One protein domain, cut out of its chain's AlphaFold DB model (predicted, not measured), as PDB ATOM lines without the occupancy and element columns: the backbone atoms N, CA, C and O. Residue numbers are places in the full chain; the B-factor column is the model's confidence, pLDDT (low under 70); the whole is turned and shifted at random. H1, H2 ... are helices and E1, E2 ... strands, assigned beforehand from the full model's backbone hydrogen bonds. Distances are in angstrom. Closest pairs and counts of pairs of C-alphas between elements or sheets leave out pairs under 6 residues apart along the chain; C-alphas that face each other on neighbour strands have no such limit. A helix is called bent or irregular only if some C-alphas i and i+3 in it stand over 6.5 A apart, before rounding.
ATOM      1  N   PRO A  25      45.331  -9.253 -14.537       83.56
ATOM      2  CA  PRO A  25      45.856  -8.338 -13.522       83.56
ATOM      3  C   PRO A  25      44.799  -7.407 -12.915       83.56
ATOM      4  O   PRO A  25      45.035  -6.809 -11.870       83.56
ATOM      5  N   ILE A  26      43.630  -7.262 -13.551       85.38
ATOM      6  CA  ILE A  26      42.542  -6.415 -13.049       85.38
ATOM      7  C   ILE A  26      41.953  -6.994 -11.754       85.38
ATOM      8  O   ILE A  26      41.549  -6.247 -10.864       85.38
ATOM      9  N   PHE A  27      41.949  -8.322 -11.618       82.06
ATOM     10  CA  PHE A  27      41.427  -9.013 -10.433       82.06
ATOM     11  C   PHE A  27      42.369  -8.950  -9.224       82.06
ATOM     12  O   PHE A  27      41.946  -9.271  -8.114       82.06
ATOM     13  N   ASP A  28      43.612  -8.512  -9.442       76.38
ATOM     14  CA  ASP A  28      44.632  -8.325  -8.408       76.38
ATOM     15  C   ASP A  28      44.691  -6.867  -7.907       76.38
ATOM     16  O   ASP A  28      45.541  -6.515  -7.084       76.38
ATOM     17  N   PHE A  29      43.810  -5.984  -8.403       79.38
ATOM     18  CA  PHE A  29      43.713  -4.632  -7.864       79.38
ATOM     19  C   PHE A  29      43.165  -4.629  -6.441       79.38
ATOM     20  O   PHE A  29      42.224  -5.331  -6.083       79.38
ATOM     21  N   HIS A  30      43.686  -3.685  -5.668       77.88
ATOM     22  CA  HIS A  30      43.378  -3.479  -4.260       77.88
ATOM     23  C   HIS A  30      41.914  -3.112  -3.960       77.88
ATOM     24  O   HIS A  30      41.524  -3.094  -2.798       77.88
ATOM     25  N   SER A  31      41.086  -2.778  -4.954       83.69
ATOM     26  CA  SER A  31      39.708  -2.343  -4.723       83.69
ATOM     27  C   SER A  31      38.782  -2.647  -5.896       83.69
ATOM     28  O   SER A  31      39.161  -2.527  -7.059       83.69
ATOM     29  N   THR A  32      37.517  -2.941  -5.596       86.75
ATOM     30  CA  THR A  32      36.477  -3.130  -6.619       86.75
ATOM     31  C   THR A  32      36.169  -1.860  -7.417       86.75
ATOM     32  O   THR A  32      35.552  -1.960  -8.474       86.75
ATOM     33  N   VAL A  33      36.596  -0.667  -6.972       87.31
ATOM     34  CA  VAL A  33      36.405   0.583  -7.745       87.31
ATOM     35  C   VAL A  33      37.116   0.520  -9.099       87.31
ATOM     36  O   VAL A  33      36.632   1.075 -10.086       87.31
ATOM     37  N   THR A  34      38.263  -0.154  -9.161       84.38
ATOM     38  CA  THR A  34      39.101  -0.253 -10.366       84.38
ATOM     39  C   THR A  34      38.834  -1.516 -11.174       84.38
ATOM     40  O   THR A  34      39.462  -1.726 -12.206       84.38
ATOM     41  N   MET A  35      37.888  -2.349 -10.743       87.50
ATOM     42  CA  MET A  35      37.516  -3.601 -11.404       87.50
ATOM     43  C   MET A  35      36.494  -3.363 -12.529       87.50
ATOM     44  O   MET A  35      35.482  -4.051 -12.651       87.50
ATOM     45  N   ASN A  36      36.765  -2.348 -13.347       88.00
ATOM     46  CA  ASN A  36      36.016  -1.986 -14.543       88.00
ATOM     47  C   ASN A  36      37.029  -1.808 -15.677       88.00
ATOM     48  O   ASN A  36      38.086  -1.214 -15.460       88.00
ATOM     49  N   TYR A  37      36.732  -2.305 -16.875       88.25
ATOM     50  CA  TYR A  37      37.666  -2.223 -17.995       88.25
ATOM     51  C   TYR A  37      36.965  -2.001 -19.324       88.25
ATOM     52  O   TYR A  37      35.784  -2.291 -19.494       88.25
ATOM     53  N   VAL A  38      37.724  -1.462 -20.270       88.50
ATOM     54  CA  VAL A  38      37.262  -1.188 -21.626       88.50
ATOM     55  C   VAL A  38      38.124  -1.997 -22.581       88.50
ATOM     56  O   VAL A  38      39.351  -1.979 -22.496       88.50
ATOM     57  N   THR A  39      37.465  -2.729 -23.466       84.00
ATOM     58  CA  THR A  39      38.075  -3.447 -24.585       84.00
ATOM     59  C   THR A  39      37.801  -2.688 -25.885       84.00
ATOM     60  O   THR A  39      37.157  -1.639 -25.863       84.00
ATOM     61  N   ALA A  40      38.261  -3.211 -27.022       84.12
ATOM     62  CA  ALA A  40      37.954  -2.621 -28.327       84.12
ATOM     63  C   ALA A  40      36.440  -2.536 -28.604       84.12
ATOM     64  O   ALA A  40      35.993  -1.616 -29.279       84.12
ATOM     65  N   ASP A  41      35.664  -3.457 -28.028       83.56
ATOM     66  CA  ASP A  41      34.273  -3.697 -28.410       83.56
ATOM     67  C   ASP A  41      33.276  -3.498 -27.267       83.56
ATOM     68  O   ASP A  41      32.068  -3.416 -27.489       83.56
ATOM     69  N   THR A  42      33.740  -3.504 -26.019       83.75
ATOM     70  CA  THR A  42      32.861  -3.594 -24.846       83.75
ATOM     71  C   THR A  42      33.461  -2.908 -23.626       83.75
ATOM     72  O   THR A  42      34.647  -3.067 -23.327       83.75
ATOM     73  N   ILE A  43      32.614  -2.199 -22.886       88.94
ATOM     74  CA  ILE A  43      32.863  -1.731 -21.523       88.94
ATOM     75  C   ILE A  43      32.306  -2.778 -20.559       88.94
ATOM     76  O   ILE A  43      31.144  -3.171 -20.674       88.94
ATOM     77  N   VAL A  44      33.122  -3.209 -19.601       88.31
ATOM     78  CA  VAL A  44      32.774  -4.231 -18.611       88.31
ATOM     79  C   VAL A  44      32.865  -3.647 -17.208       88.31
ATOM     80  O   VAL A  44      33.898  -3.095 -16.819       88.31
ATOM     81  N   SER A  45      31.795  -3.811 -16.431       90.56
ATOM     82  CA  SER A  45      31.774  -3.528 -14.998       90.56
ATOM     83  C   SER A  45      31.555  -4.815 -14.216       90.56
ATOM     84  O   SER A  45      30.498  -5.434 -14.317       90.56
ATOM     85  N   LEU A  46      32.545  -5.218 -13.418       88.25
ATOM     86  CA  LEU A  46      32.470  -6.456 -12.631       88.25
ATOM     87  C   LEU A  46      31.619  -6.294 -11.361       88.25
ATOM     88  O   LEU A  46      31.103  -7.266 -10.809       88.25
ATOM     89  N   TYR A  47      31.463  -5.053 -10.896       89.69
ATOM     90  CA  TYR A  47      30.717  -4.700  -9.689       89.69
ATOM     91  C   TYR A  47      29.823  -3.466  -9.931       89.69
ATOM     92  O   TYR A  47      30.017  -2.428  -9.287       89.69
ATOM     93  N   PRO A  48      28.835  -3.551 -10.842       89.69
ATOM     94  CA  PRO A  48      27.987  -2.421 -11.218       89.69
ATOM     95  C   PRO A  48      27.171  -1.907 -10.026       89.69
ATOM     96  O   PRO A  48      27.230  -0.722  -9.718       89.69
ATOM     97  N   THR A  49      26.535  -2.798  -9.254       88.31
ATOM     98  CA  THR A  49      25.744  -2.432  -8.063       88.31
ATOM     99  C   THR A  49      26.561  -1.666  -7.018       88.31
ATOM    100  O   THR A  49      26.056  -0.763  -6.358       88.31
ATOM    101  N   PHE A  50      27.840  -2.010  -6.865       88.50
ATOM    102  CA  PHE A  50      28.750  -1.310  -5.958       88.50
ATOM    103  C   PHE A  50      29.156   0.046  -6.527       88.50
ATOM    104  O   PHE A  50      29.076   1.056  -5.829       88.50
ATOM    105  N   THR A  51      29.542   0.071  -7.804       88.31
ATOM    106  CA  THR A  51      29.966   1.287  -8.505       88.31
ATOM    107  C   THR A  51      28.859   2.344  -8.491       88.31
ATOM    108  O   THR A  51      29.117   3.489  -8.120       88.31
ATOM    109  N   GLU A  52      27.620   1.954  -8.799       89.12
ATOM    110  CA  GLU A  52      26.436   2.822  -8.778       89.12
ATOM    111  C   GLU A  52      26.103   3.323  -7.369       89.12
ATOM    112  O   GLU A  52      25.819   4.505  -7.176       89.12
ATOM    113  N   ALA A  53      26.205   2.452  -6.362       89.88
ATOM    114  CA  ALA A  53      25.962   2.811  -4.967       89.88
ATOM    115  C   ALA A  53      27.113   3.609  -4.323       89.88
ATOM    116  O   ALA A  53      27.038   3.911  -3.131       89.88
ATOM    117  N   ARG A  54      28.185   3.919  -5.071       91.12
ATOM    118  CA  ARG A  54      29.445   4.484  -4.553       91.12
ATOM    119  C   ARG A  54      29.981   3.693  -3.359       91.12
ATOM    120  O   ARG A  54      30.411   4.247  -2.350       91.12
ATOM    121  N   ARG A  55      29.943   2.370  -3.465       89.31
ATOM    122  CA  ARG A  55      30.502   1.436  -2.487       89.31
ATOM    123  C   ARG A  55      31.643   0.676  -3.122       89.31
ATOM    124  O   ARG A  55      31.655   0.439  -4.326       89.31
ATOM    125  N   ALA A  56      32.598   0.278  -2.306       87.62
ATOM    126  CA  ALA A  56      33.714  -0.519  -2.767       87.62
ATOM    127  C   ALA A  56      34.160  -1.493  -1.699       87.62
ATOM    128  O   ALA A  56      34.060  -1.197  -0.512       87.62
ATOM    129  N   ILE A  57      34.691  -2.625  -2.133       84.38
ATOM    130  CA  ILE A  57      35.389  -3.548  -1.254       84.38
ATOM    131  C   ILE A  57      36.877  -3.371  -1.505       84.38
ATOM    132  O   ILE A  57      37.325  -3.451  -2.650       84.38
ATOM    133  N   PHE A  58      37.629  -3.134  -0.438       81.62
ATOM    134  CA  PHE A  58      39.079  -3.135  -0.492       81.62
ATOM    135  C   PHE A  58      39.572  -4.573  -0.327       81.62
ATOM    136  O   PHE A  58      39.323  -5.207   0.699       81.62
ATOM    137  N   GLN A  59      40.256  -5.093  -1.342       76.94
ATOM    138  CA  GLN A  59      40.908  -6.390  -1.272       76.94
ATOM    139  C   GLN A  59      42.117  -6.255  -0.346       76.94
ATOM    140  O   GLN A  59      43.003  -5.432  -0.566       76.94
ATOM    141  N   ASN A  60      42.155  -7.066   0.707       67.06
ATOM    142  CA  ASN A  60      43.323  -7.215   1.553       67.06
ATOM    143  C   ASN A  60      44.458  -7.835   0.731       67.06
ATOM    144  O   ASN A  60      44.630  -9.054   0.663       67.06
ATOM    145  N   LEU A  61      45.239  -6.972   0.099       59.59
ATOM    146  CA  LEU A  61      46.515  -7.325  -0.477       59.59
ATOM    147  C   LEU A  61      47.525  -7.393   0.670       59.59
ATOM    148  O   LEU A  61      48.313  -6.474   0.871       59.59
ATOM    149  N   THR A  62      47.535  -8.489   1.431       49.34
ATOM    150  CA  THR A  62      48.665  -8.867   2.305       49.34
ATOM    151  C   THR A  62      49.897  -9.221   1.462       49.34
ATOM    152  O   THR A  62      50.476 -10.297   1.568       49.34
ATOM    153  N   MET A  63      50.289  -8.324   0.565       47.69
ATOM    154  CA  MET A  63      51.456  -8.427  -0.281       47.69
ATOM    155  C   MET A  63      52.234  -7.127  -0.119       47.69
ATOM    156  O   MET A  63      51.918  -6.098  -0.712       47.69
ATOM    157  N   ARG A  64      53.298  -7.258   0.677       49.09
ATOM    158  CA  ARG A  64      54.429  -6.347   0.888       49.09
ATOM    159  C   ARG A  64      54.290  -5.361   2.069       49.09
ATOM    160  O   ARG A  64      53.346  -4.579   2.113       49.09
ATOM    161  N   PRO A  65      55.229  -5.387   3.038       51.28
ATOM    162  CA  PRO A  65      55.275  -4.454   4.170       51.28
ATOM    163  C   PRO A  65      55.287  -2.975   3.763       51.28
ATOM    164  O   PRO A  65      54.779  -2.139   4.502       51.28
ATOM    165  N   GLU A  66      55.810  -2.645   2.576       54.78
ATOM    166  CA  GLU A  66      55.755  -1.289   2.014       54.78
ATOM    167  C   GLU A  66      54.339  -0.790   1.645       54.78
ATOM    168  O   GLU A  66      54.159   0.402   1.402       54.78
ATOM    169  N   SER A  67      53.325  -1.661   1.634       54.00
ATOM    170  CA  SER A  67      51.973  -1.358   1.136       54.00
ATOM    171  C   SER A  67      51.028  -0.743   2.175       54.00
ATOM    172  O   SER A  67      49.933  -0.316   1.816       54.00
ATOM    173  N   VAL A  68      51.415  -0.679   3.456       57.09
ATOM    174  CA  VAL A  68      50.534  -0.174   4.532       57.09
ATOM    175  C   VAL A  68      50.208   1.309   4.341       57.09
ATOM    176  O   VAL A  68      49.051   1.691   4.447       57.09
ATOM    177  N   ASN A  69      51.190   2.130   3.962       58.00
ATOM    178  CA  ASN A  69      50.947   3.554   3.688       58.00
ATOM    179  C   ASN A  69      50.102   3.762   2.415       58.00
ATOM    180  O   ASN A  69      49.351   4.724   2.316       58.00
ATOM    181  N   ILE A  70      50.180   2.827   1.460       63.50
ATOM    182  CA  ILE A  70      49.414   2.866   0.203       63.50
ATOM    183  C   ILE A  70      47.923   2.598   0.468       63.50
ATOM    184  O   ILE A  70      47.067   3.133  -0.234       63.50
ATOM    185  N   LEU A  71      47.601   1.801   1.494       70.69
ATOM    186  CA  LEU A  71      46.222   1.534   1.902       70.69
ATOM    187  C   LEU A  71      45.507   2.823   2.317       70.69
ATOM    188  O   LEU A  71      44.426   3.103   1.804       70.69
ATOM    189  N   ASP A  72      46.112   3.602   3.215       74.44
ATOM    190  CA  ASP A  72      45.498   4.825   3.736       74.44
ATOM    191  C   ASP A  72      45.331   5.884   2.639       74.44
ATOM    192  O   ASP A  72      44.284   6.535   2.566       74.44
ATOM    193  N   ASP A  73      46.307   6.005   1.735       78.00
ATOM    194  CA  ASP A  73      46.253   6.932   0.603       78.00
ATOM    195  C   ASP A  73      45.157   6.554  -0.404       78.00
ATOM    196  O   ASP A  73      44.372   7.408  -0.827       78.00
ATOM    197  N   GLU A  74      45.052   5.276  -0.780       76.12
ATOM    198  CA  GLU A  74      44.032   4.812  -1.727       76.12
ATOM    199  C   GLU A  74      42.629   4.846  -1.104       76.12
ATOM    200  O   GLU A  74      41.683   5.311  -1.748       76.12
ATOM    201  N   VAL A  75      42.479   4.444   0.164       81.38
ATOM    202  CA  VAL A  75      41.217   4.604   0.904       81.38
ATOM    203  C   VAL A  75      40.822   6.078   0.941       81.38
ATOM    204  O   VAL A  75      39.716   6.413   0.516       81.38
ATOM    205  N   SER A  76      41.731   6.972   1.339       84.38
ATOM    206  CA  SER A  76      41.478   8.418   1.387       84.38
ATOM    207  C   SER A  76      41.097   8.978   0.018       84.38
ATOM    208  O   SER A  76      40.126   9.721  -0.109       84.38
ATOM    209  N   LYS A  77      41.806   8.588  -1.044       85.62
ATOM    210  CA  LYS A  77      41.531   8.995  -2.428       85.62
ATOM    211  C   LYS A  77      40.123   8.614  -2.876       85.62
ATOM    212  O   LYS A  77      39.435   9.455  -3.459       85.62
ATOM    213  N   TYR A  78      39.676   7.381  -2.636       87.56
ATOM    214  CA  TYR A  78      38.337   6.949  -3.047       87.56
ATOM    215  C   TYR A  78      37.242   7.486  -2.120       87.56
ATOM    216  O   TYR A  78      36.183   7.885  -2.612       87.56
ATOM    217  N   THR A  79      37.508   7.635  -0.823       89.56
ATOM    218  CA  THR A  79      36.598   8.319   0.106       89.56
ATOM    219  C   THR A  79      36.402   9.788  -0.268       89.56
ATOM    220  O   THR A  79      35.263  10.244  -0.334       89.56
ATOM    221  N   ASN A  80      37.460  10.503  -0.659       90.88
ATOM    222  CA  ASN A  80      37.371  11.880  -1.168       90.88
ATOM    223  C   ASN A  80      36.571  11.982  -2.479       90.88
ATOM    224  O   ASN A  80      35.978  13.017  -2.770       90.88
ATOM    225  N   ARG A  81      36.501  10.898  -3.263       90.38
ATOM    226  CA  ARG A  81      35.639  10.789  -4.457       90.38
ATOM    227  C   ARG A  81      34.190  10.409  -4.114       90.38
ATOM    228  O   ARG A  81      33.361  10.263  -5.014       90.38
ATOM    229  N   GLY A  82      33.870  10.267  -2.829       91.56
ATOM    230  CA  GLY A  82      32.541   9.943  -2.318       91.56
ATOM    231  C   GLY A  82      32.237   8.449  -2.264       91.56
ATOM    232  O   GLY A  82      31.061   8.098  -2.241       91.56
ATOM    233  N   TYR A  83      33.252   7.576  -2.280       91.62
ATOM    234  CA  TYR A  83      33.056   6.140  -2.086       91.62
ATOM    235  C   TYR A  83      33.071   5.757  -0.604       91.62
ATOM    236  O   TYR A  83      33.918   6.199   0.171       91.62
ATOM    237  N   SER A  84      32.165   4.859  -0.227       90.31
ATOM    238  CA  SER A  84      32.220   4.135   1.044       90.31
ATOM    239  C   SER A  84      33.074   2.880   0.867       90.31
ATOM    240  O   SER A  84      32.699   1.964   0.130       90.31
ATOM    241  N   MET A  85      34.239   2.859   1.515       85.50
ATOM    242  CA  MET A  85      35.206   1.765   1.424       85.50
ATOM    243  C   MET A  85      34.927   0.719   2.508       85.50
ATOM    244  O   MET A  85      34.949   1.026   3.697       85.50
ATOM    245  N   HIS A  86      34.691  -0.524   2.100       80.50
ATOM    246  CA  HIS A  86      34.482  -1.666   2.983       80.50
ATOM    247  C   HIS A  86      35.729  -2.553   2.973       80.50
ATOM    248  O   HIS A  86      36.068  -3.161   1.963       80.50
ATOM    249  N   THR A  87      36.420  -2.640   4.104       72.62
ATOM    250  CA  THR A  87      37.574  -3.541   4.296       72.62
ATOM    251  C   THR A  87      37.165  -4.893   4.886       72.62
ATOM    252  O   THR A  87      37.964  -5.831   4.923       72.62
ATOM    253  N   GLN A  88      35.915  -4.990   5.349       69.38
ATOM    254  CA  GLN A  88      35.324  -6.167   5.973       69.38
ATOM    255  C   GLN A  88      33.886  -6.352   5.490       69.38
ATOM    256  O   GLN A  88      33.152  -5.375   5.309       69.38
ATOM    257  N   ALA A  89      33.478  -7.607   5.315       63.97
ATOM    258  CA  ALA A  89      32.082  -7.937   5.063       63.97
ATOM    259  C   ALA A  89      31.264  -7.759   6.351       63.97
ATOM    260  O   ALA A  89      31.690  -8.265   7.398       63.97
ATOM    261  N   PRO A  90      30.078  -7.127   6.312       62.75
ATOM    262  CA  PRO A  90      29.147  -7.240   7.424       62.75
ATOM    263  C   PRO A  90      28.748  -8.717   7.622       62.75
ATOM    264  O   PRO A  90      28.683  -9.470   6.646       62.75
ATOM    265  N   PRO A  91      28.460  -9.158   8.859       64.88
ATOM    266  CA  PRO A  91      27.944 -10.501   9.098       64.88
ATOM    267  C   PRO A  91      26.650 -10.733   8.307       64.88
ATOM    268  O   PRO A  91      25.714  -9.940   8.399       64.88
ATOM    269  N   HIS A  92      26.577 -11.829   7.553       64.81
ATOM    270  CA  HIS A  92      25.397 -12.196   6.771       64.81
ATOM    271  C   HIS A  92      25.105 -13.698   6.883       64.81
ATOM    272  O   HIS A  92      26.015 -14.520   6.980       64.81
ATOM    273  N   VAL A  93      23.821 -14.067   6.843       60.50
ATOM    274  CA  VAL A  93      23.371 -15.473   6.942       60.50
ATOM    275  C   VAL A  93      23.571 -16.223   5.620       60.50
ATOM    276  O   VAL A  93      23.898 -17.406   5.617       60.50
ATOM    277  N   LEU A  94      23.416 -15.529   4.489       64.19
ATOM    278  CA  LEU A  94      23.635 -16.053   3.140       64.19
ATOM    279  C   LEU A  94      24.598 -15.129   2.399       64.19
ATOM    280  O   LEU A  94      24.492 -13.913   2.525       64.19
ATOM    281  N   CYS A  95      25.524 -15.706   1.632       67.50
ATOM    282  CA  CYS A  95      26.407 -14.919   0.774       67.50
ATOM    283  C   CYS A  95      25.580 -14.277  -0.351       67.50
ATOM    284  O   CYS A  95      24.965 -14.997  -1.144       67.50
ATOM    285  N   ASP A  96      25.586 -12.949  -0.421       71.94
ATOM    286  CA  ASP A  96      25.026 -12.148  -1.512       71.94
ATOM    287  C   ASP A  96      26.146 -11.468  -2.319       71.94
ATOM    288  O   ASP A  96      27.323 -11.632  -2.012       71.94
ATOM    289  N   VAL A  97      25.807 -10.676  -3.340       71.38
ATOM    290  CA  VAL A  97      26.801  -9.964  -4.173       71.38
ATOM    291  C   VAL A  97      27.734  -9.042  -3.369       71.38
ATOM    292  O   VAL A  97      28.782  -8.638  -3.873       71.38
ATOM    293  N   GLN A  98      27.370  -8.705  -2.128       73.31
ATOM    294  CA  GLN A  98      28.172  -7.886  -1.226       73.31
ATOM    295  C   GLN A  98      29.145  -8.710  -0.382       73.31
ATOM    296  O   GLN A  98      30.053  -8.145   0.230       73.31
ATOM    297  N   CYS A  99      28.997 -10.034  -0.375       75.44
ATOM    298  CA  CYS A  99      29.924 -10.945   0.264       75.44
ATOM    299  C   CYS A  99      31.239 -11.025  -0.540       75.44
ATOM    300  O   CYS A  99      31.254 -11.495  -1.680       75.44
ATOM    301  N   PRO A 100      32.376 -10.646   0.061       71.25
ATOM    302  CA  PRO A 100      33.681 -10.693  -0.595       71.25
ATOM    303  C   PRO A 100      34.192 -12.119  -0.841       71.25
ATOM    304  O   PRO A 100      35.008 -12.338  -1.732       71.25
ATOM    305  N   ASN A 101      33.678 -13.100  -0.096       72.69
ATOM    306  CA  ASN A 101      34.048 -14.509  -0.242       72.69
ATOM    307  C   ASN A 101      33.263 -15.234  -1.343       72.69
ATOM    308  O   ASN A 101      33.437 -16.440  -1.527       72.69
ATOM    309  N   ILE A 102      32.393 -14.531  -2.074       76.56
ATOM    310  CA  ILE A 102      31.818 -15.086  -3.295       76.56
ATOM    311  C   ILE A 102      32.903 -15.186  -4.360       76.56
ATOM    312  O   ILE A 102      33.613 -14.224  -4.649       76.56
ATOM    313  N   VAL A 103      32.964 -16.357  -4.993       78.06
ATOM    314  CA  VAL A 103      33.741 -16.539  -6.214       78.06
ATOM    315  C   VAL A 103      32.914 -15.996  -7.376       78.06
ATOM    316  O   VAL A 103      31.868 -16.553  -7.730       78.06
ATOM    317  N   ARG A 104      33.380 -14.883  -7.933       83.25
ATOM    318  CA  ARG A 104      32.836 -14.221  -9.118       83.25
ATOM    319  C   ARG A 104      33.509 -14.770 -10.370       83.25
ATOM    320  O   ARG A 104      34.601 -15.340 -10.293       83.25
ATOM    321  N   CYS A 105      32.874 -14.610 -11.520       80.38
ATOM    322  CA  CYS A 105      33.489 -14.922 -12.807       80.38
ATOM    323  C   CYS A 105      33.037 -13.935 -13.878       80.38
ATOM    324  O   CYS A 105      31.976 -13.319 -13.770       80.38
ATOM    325  N   ILE A 106      33.856 -13.780 -14.920       79.44
ATOM    326  CA  ILE A 106      33.481 -12.943 -16.057       79.44
ATOM    327  C   ILE A 106      32.255 -13.598 -16.697       79.44
ATOM    328  O   ILE A 106      32.313 -14.758 -17.102       79.44
ATOM    329  N   GLY A 107      31.143 -12.867 -16.744       76.69
ATOM    330  CA  GLY A 107      29.888 -13.355 -17.323       76.69
ATOM    331  C   GLY A 107      28.893 -13.894 -16.304       76.69
ATOM    332  O   GLY A 107      27.843 -14.385 -16.704       76.69
ATOM    333  N   ASP A 108      29.173 -13.795 -15.000       78.81
ATOM    334  CA  ASP A 108      28.113 -13.996 -14.015       78.81
ATOM    335  C   ASP A 108      27.004 -12.936 -14.146       78.81
ATOM    336  O   ASP A 108      27.218 -11.835 -14.657       78.81
ATOM    337  N   GLN A 109      25.813 -13.266 -13.639       80.88
ATOM    338  CA  GLN A 109      24.616 -12.410 -13.690       80.88
ATOM    339  C   GLN A 109      24.768 -11.041 -12.994       80.88
ATOM    340  O   GLN A 109      23.872 -10.205 -13.071       80.88
ATOM    341  N   TYR A 110      25.868 -10.820 -12.268       83.88
ATOM    342  CA  TYR A 110      26.153  -9.577 -11.552       83.88
ATOM    343  C   TYR A 110      27.261  -8.761 -12.232       83.88
ATOM    344  O   TYR A 110      27.738  -7.782 -11.657       83.88
ATOM    345  N   THR A 111      27.685  -9.154 -13.434       85.50
ATOM    346  CA  THR A 111      28.579  -8.388 -14.306       85.50
ATOM    347  C   THR A 111      27.744  -7.615 -15.324       85.50
ATOM    348  O   THR A 111      26.808  -8.160 -15.901       85.50
ATOM    349  N   SER A 112      28.074  -6.344 -15.558       87.81
ATOM    350  CA  SER A 112      27.404  -5.506 -16.558       87.81
ATOM    351  C   SER A 112      28.294  -5.279 -17.776       87.81
ATOM    352  O   SER A 112      29.510  -5.107 -17.648       87.81
ATOM    353  N   TYR A 113      27.663  -5.248 -18.949       86.88
ATOM    354  CA  TYR A 113      28.301  -5.083 -20.247       86.88
ATOM    355  C   TYR A 113      27.619  -3.965 -21.029       86.88
ATOM    356  O   TYR A 113      26.392  -3.895 -21.099       86.88
ATOM    357  N   MET A 114      28.420  -3.113 -21.661       87.25
ATOM    358  CA  MET A 114      27.958  -2.160 -22.664       87.25
ATOM    359  C   MET A 114      28.793  -2.340 -23.926       87.25
ATOM    360  O   MET A 114      29.995  -2.088 -23.922       87.25
ATOM    361  N   HIS A 115      28.149  -2.774 -25.004       84.25
ATOM    362  CA  HIS A 115      28.795  -3.004 -26.293       84.25
ATOM    363  C   HIS A 115      28.812  -1.728 -27.139       84.25
ATOM    364  O   HIS A 115      27.851  -0.955 -27.130       84.25
ATOM    365  N   PHE A 116      29.886  -1.511 -27.897       84.50
ATOM    366  CA  PHE A 116      29.939  -0.436 -28.885       84.50
ATOM    367  C   PHE A 116      29.186  -0.834 -30.163       84.50
ATOM    368  O   PHE A 116      29.186  -2.001 -30.565       84.50
ATOM    369  N   ASN A 117      28.546   0.141 -30.820       69.69
ATOM    370  CA  ASN A 117      27.857  -0.078 -32.095       69.69
ATOM    371  C   ASN A 117      28.854  -0.599 -33.146       69.69
ATOM    372  O   ASN A 117      29.923  -0.016 -33.304       69.69
ATOM    373  N   ASN A 118      28.479  -1.661 -33.869       66.25
ATOM    374  CA  ASN A 118      29.314  -2.460 -34.787       66.25
ATOM    375  C   ASN A 118      30.337  -3.410 -34.155       66.25
ATOM    376  O   ASN A 118      31.068  -4.060 -34.903       66.25
ATOM    377  N   SER A 119      30.365  -3.576 -32.833       60.47
ATOM    378  CA  SER A 119      31.040  -4.755 -32.294       60.47
ATOM    379  C   SER A 119      30.278  -6.003 -32.737       60.47
ATOM    380  O   SER A 119      29.049  -6.080 -32.624       60.47
ATOM    381  N   THR A 120      30.994  -7.002 -33.249       57.94
ATOM    382  CA  THR A 120      30.501  -8.374 -33.157       57.94
ATOM    383  C   THR A 120      30.455  -8.652 -31.670       57.94
ATOM    384  O   THR A 120      31.500  -8.921 -31.080       57.94
ATOM    385  N   ALA A 121      29.292  -8.449 -31.043       51.94
ATOM    386  CA  ALA A 121      29.100  -8.793 -29.646       51.94
ATOM    387  C   ALA A 121      29.694 -10.189 -29.473       51.94
ATOM    388  O   ALA A 121      29.230 -11.113 -30.147       51.94
ATOM    389  N   MET A 122      30.776 -10.306 -28.688       50.25
ATOM    390  CA  MET A 122      31.365 -11.606 -28.384       50.25
ATOM    391  C   MET A 122      30.197 -12.480 -27.972       50.25
ATOM    392  O   MET A 122      29.469 -12.137 -27.032       50.25
ATOM    393  N   SER A 123      29.951 -13.543 -28.737       52.81
ATOM    394  CA  SER A 123      28.888 -14.461 -28.371       52.81
ATOM    395  C   SER A 123      29.187 -14.928 -26.949       52.81
ATOM    396  O   SER A 123      30.352 -15.088 -26.581       52.81
ATOM    397  N   THR A 124      28.166 -15.135 -26.122       50.84
ATOM    398  CA  THR A 124      28.352 -15.634 -24.748       50.84
ATOM    399  C   THR A 124      29.292 -16.844 -24.725       50.84
ATOM    400  O   THR A 124      30.116 -16.955 -23.829       50.84
ATOM    401  N   LEU A 125      29.265 -17.679 -25.769       46.84
ATOM    402  CA  LEU A 125      30.188 -18.793 -26.021       46.84
ATOM    403  C   LEU A 125      31.672 -18.411 -26.191       46.84
ATOM    404  O   LEU A 125      32.531 -19.136 -25.695       46.84
ATOM    405  N   GLU A 126      31.997 -17.296 -26.839       51.31
ATOM    406  CA  GLU A 126      33.377 -16.797 -26.963       51.31
ATOM    407  C   GLU A 126      33.868 -16.161 -25.656       51.31
ATOM    408  O   GLU A 126      35.040 -16.294 -25.301       51.31
ATOM    409  N   THR A 127      32.967 -15.547 -24.882       51.16
ATOM    410  CA  THR A 127      33.245 -15.045 -23.524       51.16
ATOM    411  C   THR A 127      33.462 -16.192 -22.531       51.16
ATOM    412  O   THR A 127      34.307 -16.095 -21.640       51.16
ATOM    413  N   LEU A 128      32.753 -17.313 -22.718       46.44
ATOM    414  CA  LEU A 128      32.840 -18.529 -21.897       46.44
ATOM    415  C   LEU A 128      34.151 -19.313 -22.087       46.44
ATOM    416  O   LEU A 128      34.496 -20.118 -21.228       46.44
ATOM    417  N   GLY A 129      34.929 -19.070 -23.147       44.22
ATOM    418  CA  GLY A 129      36.242 -19.712 -23.323       44.22
ATOM    419  C   GLY A 129      37.276 -19.319 -22.256       44.22
ATOM    420  O   GLY A 129      38.231 -20.056 -22.014       44.22
ATOM    421  N   TYR A 130      37.066 -18.188 -21.572       53.72
ATOM    422  CA  TYR A 130      38.004 -17.611 -20.612       53.72
ATOM    423  C   TYR A 130      37.380 -17.516 -19.215       53.72
ATOM    424  O   TYR A 130      37.164 -16.433 -18.674       53.72
ATOM    425  N   HIS A 131      37.101 -18.669 -18.600       62.28
ATOM    426  CA  HIS A 131      36.628 -18.768 -17.217       62.28
ATOM    427  C   HIS A 131      37.708 -18.344 -16.208       62.28
ATOM    428  O   HIS A 131      38.292 -19.171 -15.506       62.28
ATOM    429  N   LYS A 132      37.982 -17.041 -16.096       69.44
ATOM    430  CA  LYS A 132      38.715 -16.515 -14.946       69.44
ATOM    431  C   LYS A 132      37.717 -16.226 -13.832       69.44
ATOM    432  O   LYS A 132      36.884 -15.327 -13.933       69.44
ATOM    433  N   SER A 133      37.801 -17.024 -12.776       75.81
ATOM    434  CA  SER A 133      37.122 -16.747 -11.519       75.81
ATOM    435  C   SER A 133      38.041 -15.991 -10.567       75.81
ATOM    436  O   SER A 133      39.251 -16.229 -10.562       75.81
ATOM    437  N   TRP A 134      37.470 -15.137  -9.727       75.31
ATOM    438  CA  TRP A 134      38.197 -14.442  -8.667       75.31
ATOM    439  C   TRP A 134      37.362 -14.367  -7.387       75.31
ATOM    440  O   TRP A 134      36.140 -14.506  -7.411       75.31
ATOM    441  N   SER A 135      38.032 -14.142  -6.264       76.00
ATOM    442  CA  SER A 135      37.419 -13.866  -4.965       76.00
ATOM    443  C   SER A 135      38.102 -12.660  -4.333       76.00
ATOM    444  O   SER A 135      39.298 -12.426  -4.539       76.00
ATOM    445  N   LEU A 136      37.362 -11.883  -3.550       73.81
ATOM    446  CA  LEU A 136      37.943 -10.764  -2.824       73.81
ATOM    447  C   LEU A 136      38.494 -11.290  -1.502       73.81
ATOM    448  O   LEU A 136      37.752 -11.675  -0.603       73.81
TER     449      LEU A 136
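Overview. This is residues 25 to 136 of the 154 residues of an uncharacterized protein of Sistotremastrum niveocremeum HHB9708 (UniProt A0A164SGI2). Two small sheets lie apart in a loop-rich domain, with short H2 between them: E1, E2 and E5 make one, and E3 and E4 the other, on which the long helix H3 packs with its residues 74 to 79. A long unnamed stretch, residues 87 to 111, leads from E4 to E5, and residues 62 to 69 stick out. The printed part has 112 residues with four named helices and five named strands, in the order H1 E1 E2 H2 E3 H3 E4 E5 H4; the class is mixed, with under half of the residues in named elements. The sheet E1, E2, E5 is antiparallel, and E3 with E4 is parallel. The whole is compact, with a radius of gyration of the C-alphas of 15.3 A and spans of 43 by 32 by 28 A.

Arrangement. Start at H1, residues 25 to 28, which is not on the sheet of E1, residues 36 to 38, E2, residues 42 to 45, and E5, residues 112 to 115. E1 and E2 form a hairpin, where N 37 and O 44 are 2.9 A apart; between E2 and E5 look at N 43 and O 114, 2.8 A. H2, residues 48 to 52, only grazes this sheet. Its C-alpha 50 is 6.0 A from C-alpha 56 of E3, residues 55 to 57, the closest pair. E3, H3, residues 65 to 80, and E4, residues 84 to 86, form a strand-helix-strand unit, two parallel strands with a helix between, and its crossover is right-handed; N 86 and O 56 are 2.8 A apart. The closest C-alphas of H3 and E4, Val 75 and Met 85, are 6.7 A apart. H4, residues 124 to 127, is apart from H3. H2 has its O i to N i+4 pair within hydrogen-bond range, H3 has 9 of 12, and H1 and H4 are too short for one.

Along the chain. Find C-alpha 25 at (45.856, -8.338, -13.522), where H1 begins. H3 runs 24.8 A from C-alpha 65 at (55.275, -4.454, 4.170), and is irregular: C-alphas 66 and 69 are 7.0 A apart. E5 spans 10.1 A and E2 9.9 A. H4 ends at C-alpha 127, (33.245, -15.045, -23.524).

Size, cuts and confidence. The C-alphas farthest apart, of Pro 65 and Asn 118, are 46.9 A apart. The printed part has no cut, and the link E4 to E5 is long. Confidence is under 70 at residues 60 to 70, 88 to 95 and 117 to 132.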